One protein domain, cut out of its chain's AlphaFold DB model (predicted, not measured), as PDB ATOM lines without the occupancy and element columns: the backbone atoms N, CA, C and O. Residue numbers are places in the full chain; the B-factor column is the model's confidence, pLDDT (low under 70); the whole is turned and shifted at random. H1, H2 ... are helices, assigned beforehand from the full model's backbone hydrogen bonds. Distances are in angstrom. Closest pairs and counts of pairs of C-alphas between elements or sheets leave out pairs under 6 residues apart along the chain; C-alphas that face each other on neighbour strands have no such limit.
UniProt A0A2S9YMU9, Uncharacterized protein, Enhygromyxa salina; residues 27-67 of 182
ATOM      1  N   GLY A  27     178.567 169.709 151.668       89.25
ATOM      2  CA  GLY A  27     178.464 169.935 150.212       89.25
ATOM      3  C   GLY A  27     177.402 169.100 149.466       89.25
ATOM      4  O   GLY A  27     177.113 169.371 148.307       89.25
ATOM      5  N   ARG A  28     176.794 168.087 150.101       88.38
ATOM      6  CA  ARG A  28     175.606 167.355 149.598       88.38
ATOM      7  C   ARG A  28     174.318 167.734 150.344       88.38
ATOM      8  O   ARG A  28     173.289 167.073 150.185       88.38
ATOM      9  N   ARG A  29     174.400 168.733 151.217       89.50
ATOM     10  CA  ARG A  29     173.321 169.248 152.062       89.50
ATOM     11  C   ARG A  29     173.163 170.747 151.762       89.50
ATOM     12  O   ARG A  29     173.287 171.143 150.609       89.50
ATOM     13  N   LEU A  30     172.884 171.572 152.771       91.06
ATOM     14  CA  LEU A  30     172.684 173.020 152.631       91.06
ATOM     15  C   LEU A  30     173.964 173.823 152.937       91.06
ATOM     16  O   LEU A  30     173.889 174.955 153.411       91.06
ATOM     17  N   GLY A  31     175.147 173.232 152.721       91.31
ATOM     18  CA  GLY A  31     176.430 173.902 152.940       91.31
ATOM     19  C   GLY A  31     176.596 174.404 154.377       91.31
ATOM     20  O   GLY A  31     176.435 173.641 155.332       91.31
ATOM     21  N   ASP A  32     176.909 175.693 154.526       92.88
ATOM     22  CA  ASP A  32     177.139 176.351 155.820       92.88
ATOM     23  C   ASP A  32     175.934 176.215 156.769       92.88
ATOM     24  O   ASP A  32     176.115 176.024 157.970       92.88
ATOM     25  N   ALA A  33     174.700 176.221 156.250       92.00
ATOM     26  CA  ALA A  33     173.500 176.083 157.077       92.00
ATOM     27  C   ALA A  33     173.455 174.732 157.809       92.00
ATOM     28  O   ALA A  33     173.140 174.678 158.997       92.00
ATOM     29  N   THR A  34     173.847 173.645 157.136       92.19
ATOM     30  CA  THR A  34     173.951 172.319 157.765       92.19
ATOM     31  C   THR A  34     175.010 172.310 158.865       92.19
ATOM     32  O   THR A  34     174.776 171.760 159.938       92.19
ATOM     33  N   CYS A  35     176.145 172.968 158.629       94.38
ATOM     34  CA  CYS A  35     177.225 173.064 159.603       94.38
ATOM     35  C   CYS A  35     176.824 173.871 160.850       94.38
ATOM     36  O   CYS A  35     177.078 173.434 161.971       94.38
ATOM     37  N   ILE A  36     176.114 174.991 160.672       94.00
ATOM     38  CA  ILE A  36     175.573 175.808 161.771       94.00
ATOM     39  C   ILE A  36     174.579 175.013 162.630       94.00
ATOM     40  O   ILE A  36     174.601 175.122 163.857       94.00
ATOM     41  N   GLU A  37     173.708 174.217 162.002       93.31
ATOM     42  CA  GLU A  37     172.726 173.389 162.714       93.31
ATOM     43  C   GLU A  37     173.367 172.203 163.452       93.31
ATOM     44  O   GLU A  37     172.880 171.805 164.513       93.31
ATOM     45  N   GLN A  38     174.449 171.640 162.908       90.62
ATOM     46  CA  GLN A  38     175.111 170.452 163.451       90.62
ATOM     47  C   GLN A  38     176.080 170.786 164.594       90.62
ATOM     48  O   GLN A  38     176.054 170.121 165.634       90.62
ATOM     49  N   ASP A  39     176.923 171.807 164.419       92.25
ATOM     50  CA  ASP A  39     177.868 172.272 165.434       92.25
ATOM     51  C   ASP A  39     178.162 173.777 165.270       92.25
ATOM     52  O   ASP A  39     178.923 174.175 164.385       92.25
ATOM     53  N   PRO A  40     177.657 174.636 166.175       92.44
ATOM     54  CA  PRO A  40     177.935 176.071 166.147       92.44
ATOM     55  C   PRO A  40     179.425 176.438 166.248       92.44
ATOM     56  O   PRO A  40     179.794 177.563 165.910       92.44
ATOM     57  N   ALA A  41     180.287 175.532 166.728       94.81
ATOM     58  CA  ALA A  41     181.734 175.750 166.750       94.81
ATOM     59  C   ALA A  41     182.385 175.595 165.363       94.81
ATOM     60  O   ALA A  41     183.515 176.044 165.173       94.81
ATOM     61  N   ARG A  42     181.689 174.983 164.396       94.25
ATOM     62  CA  ARG A  42     182.172 174.700 163.037       94.25
ATOM     63  C   ARG A  42     181.145 175.129 161.989       94.25
ATOM     64  O   ARG A  42     180.576 174.273 161.328       94.25
ATOM     65  N   PRO A  43     180.875 176.430 161.820       95.12
ATOM     66  CA  PRO A  43     179.730 176.880 161.032       95.12
ATOM     67  C   PRO A  43     179.972 176.918 159.513       95.12
ATOM     68  O   PRO A  43     179.063 177.286 158.778       95.12
ATOM     69  N   PHE A  44     181.167 176.578 159.021       94.56
ATOM     70  CA  PHE A  44     181.516 176.750 157.606       94.56
ATOM     71  C   PHE A  44     181.754 175.413 156.908       94.56
ATOM     72  O   PHE A  44     182.476 174.567 157.425       94.56
ATOM     73  N   CYS A  45     181.210 175.248 155.710       94.31
ATOM     74  CA  CYS A  45     181.346 174.063 154.882       94.31
ATOM     75  C   CYS A  45     182.551 174.165 153.941       94.31
ATOM     76  O   CYS A  45     182.697 175.123 153.175       94.31
ATOM     77  N   SER A  46     183.392 173.134 153.948       92.88
ATOM     78  CA  SER A  46     184.451 172.928 152.969       92.88
ATOM     79  C   SER A  46     184.270 171.598 152.245       92.88
ATOM     80  O   SER A  46     184.297 170.538 152.857       92.88
ATOM     81  N   GLU A  47     184.168 171.642 150.916       90.31
ATOM     82  CA  GLU A  47     184.072 170.454 150.050       90.31
ATOM     83  C   GLU A  47     185.343 169.604 150.017       90.31
ATOM     84  O   GLU A  47     185.329 168.463 149.550       90.31
ATOM     85  N   CYS A  48     186.444 170.163 150.507       90.06
ATOM     86  CA  CYS A  48     187.723 169.482 150.579       90.06
ATOM     87  C   CYS A  48     187.987 168.850 151.944       90.06
ATOM     88  O   CYS A  48     188.961 168.101 152.047       90.06
ATOM     89  N   GLU A  49     187.167 169.131 152.967       90.50
ATOM     90  CA  GLU A  49     187.414 168.606 154.304       90.50
ATOM     91  C   GLU A  49     186.662 167.318 154.601       90.50
ATOM     92  O   GLU A  49     185.459 167.187 154.431       90.50
ATOM     93  N   ALA A  50     187.421 166.329 155.062       86.12
ATOM     94  CA  ALA A  50     186.902 164.996 155.336       86.12
ATOM     95  C   ALA A  50     186.329 164.865 156.751       86.12
ATOM     96  O   ALA A  50     185.533 163.965 157.025       86.12
ATOM     97  N   GLU A  51     186.805 165.703 157.671       89.12
ATOM     98  CA  GLU A  51     186.426 165.639 159.076       89.12
ATOM     99  C   GLU A  51     185.136 166.427 159.320       89.12
ATOM    100  O   GLU A  51     184.898 167.450 158.686       89.12
ATOM    101  N   TYR A  52     184.321 165.956 160.271       91.88
ATOM    102  CA  TYR A  52     183.079 166.622 160.691       91.88
ATOM    103  C   TYR A  52     182.146 166.942 159.518       91.88
ATOM    104  O   TYR A  52     181.597 168.034 159.444       91.88
ATOM    105  N   ASP A  53     182.026 166.004 158.575       93.44
ATOM    106  CA  ASP A  53     181.186 166.145 157.382       93.44
ATOM    107  C   ASP A  53     181.520 167.388 156.531       93.44
ATOM    108  O   ASP A  53     180.680 167.885 155.786       93.44
ATOM    109  N   GLY A  54     182.763 167.875 156.615       91.69
ATOM    110  CA  GLY A  54     183.243 169.063 155.905       91.69
ATOM    111  C   GLY A  54     183.104 170.368 156.690       91.69
ATOM    112  O   GLY A  54     183.456 171.425 156.169       91.69
ATOM    113  N   CYS A  55     182.621 170.327 157.934       94.50
ATOM    114  CA  CYS A  55     182.410 171.515 158.757       94.50
ATOM    115  C   CYS A  55     183.684 171.963 159.495       94.50
ATOM    116  O   CYS A  55     184.275 171.232 160.303       94.50
ATOM    117  N   VAL A  56     184.088 173.213 159.267       94.38
ATOM    118  CA  VAL A  56     185.288 173.837 159.837       94.38
ATOM    119  C   VAL A  56     184.968 175.068 160.679       94.38
ATOM    120  O   VAL A  56     183.954 175.740 160.505       94.38
ATOM    121  N   GLU A  57     185.885 175.389 161.591       95.06
ATOM    122  CA  GLU A  57     185.747 176.488 162.559       95.06
ATOM    123  C   GLU A  57     185.845 177.880 161.920       95.06
ATOM    124  O   GLU A  57     185.296 178.844 162.450       95.06
ATOM    125  N   SER A  58     186.551 178.017 160.790       90.31
ATOM    126  CA  SER A  58     186.816 179.327 160.189       90.31
ATOM    127  C   SER A  58     186.688 179.339 158.669       90.31
ATOM    128  O   SER A  58     187.295 178.539 157.966       90.31
ATOM    129  N   ALA A  59     185.971 180.328 158.142       86.25
ATOM    130  CA  ALA A  59     185.796 180.509 156.703       86.25
ATOM    131  C   ALA A  59     187.100 180.903 155.980       86.25
ATOM    132  O   ALA A  59     187.201 180.747 154.763       86.25
ATOM    133  N   SER A  60     188.074 181.450 156.718       86.81
ATOM    134  CA  SER A  60     189.372 181.905 156.204       86.81
ATOM    135  C   SER A  60     190.374 180.772 155.985       86.81
ATOM    136  O   SER A  60     191.351 180.971 155.268       86.81
ATOM    137  N   SER A  61     190.152 179.601 156.587       81.38
ATOM    138  CA  SER A  61     190.979 178.414 156.347       81.38
ATOM    139  C   SER A  61     190.554 177.626 155.107       81.38
ATOM    140  O   SER A  61     191.227 176.664 154.760       81.38
ATOM    141  N   ILE A  62     189.469 178.028 154.433       88.06
ATOM    142  CA  ILE A  62     188.903 177.319 153.281       88.06
ATOM    143  C   ILE A  62     189.448 177.924 151.978       88.06
ATOM    144  O   ILE A  62     189.182 179.101 151.701       88.06
ATOM    145  N   PRO A  63     190.172 177.151 151.149       88.50
ATOM    146  CA  PRO A  63     190.535 177.572 149.799       88.50
ATOM    147  C   PRO A  63     189.289 177.851 148.947       88.50
ATOM    148  O   PRO A  63     188.259 177.205 149.118       88.50
ATOM    149  N   GLN A  64     189.359 178.800 148.012       84.81
ATOM    150  CA  GLN A  64     188.198 179.169 147.183       84.81
ATOM    151  C   GLN A  64     187.694 177.996 146.336       84.81
ATOM    152  O   GLN A  64     186.494 177.850 146.141       84.81
ATOM    153  N   GLU A  65     188.598 177.125 145.898       86.94
ATOM    154  CA  GLU A  65     188.287 175.886 145.183       86.94
ATOM    155  C   GLU A  65     187.576 174.828 146.040       86.94
ATOM    156  O   GLU A  65     187.063 173.854 145.501       86.94
ATOM    157  N   CYS A  66     187.574 175.014 147.360       89.38
ATOM    158  CA  CYS A  66     186.983 174.118 148.346       89.38
ATOM    159  C   CYS A  66     185.731 174.710 148.993       89.38
ATOM    160  O   CYS A  66     185.179 174.104 149.914       89.38
ATOM    161  N   ARG A  67     185.312 175.909 148.574       88.56
ATOM    162  CA  ARG A  67     184.033 176.469 148.989       88.56
ATOM    163  C   ARG A  67     182.935 175.863 148.124       88.56
ATOM    164  O   ARG A  67     183.096 175.870 146.902       88.56
TER     165      ARG A  67
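AT A GLANCE: This is residues 27 to 67 of the 182 residues of an uncharacterized protein of Enhygromyxa salina (UniProt A0A2S9YMU9). Little regular structure is here: a small, loop-rich fold with the longer helix, H1, at one end and the one-turn helix H2 to one side. In the middle, residues 44 to 45 pair with 55 to 56 as short antiparallel stretches, and residues 57 to 67 loop round to the end away from H1. The printed part has 41 residues with two named helices, H1 then H2, and no named strand. The class is all helix, though only 11 residues are in named elements. It is compact, with a radius of gyration of the C-alphas of 8.7 A, and spans 23 by 19 by 15 A.

HOW THE PARTS SIT: Start at H1, residues 32 to 38, where every O i to N i+4 pair is within hydrogen-bond range. H2, residues 51 to 54, is too short for such a pair; its one O i to N i+3 pair is within range. H1 and H2 are near each other, their closest C-alphas 8.1 A apart.

IN THESE COORDINATES: Find C-alpha 32 at (177.139, 176.351, 155.820); H1 runs 9.9 A to C-alpha 38. H2 runs 5.6 A, ending at C-alpha 54 at (183.243, 169.063, 155.905).

THE WHOLE: The C-alphas of Glu 37 and Glu 65, the two farthest apart, are 23.6 A apart. The link from H1 to H2, 12 residues, is long. The printed part has no cut, and no printed residue is under 70 in pLDDT.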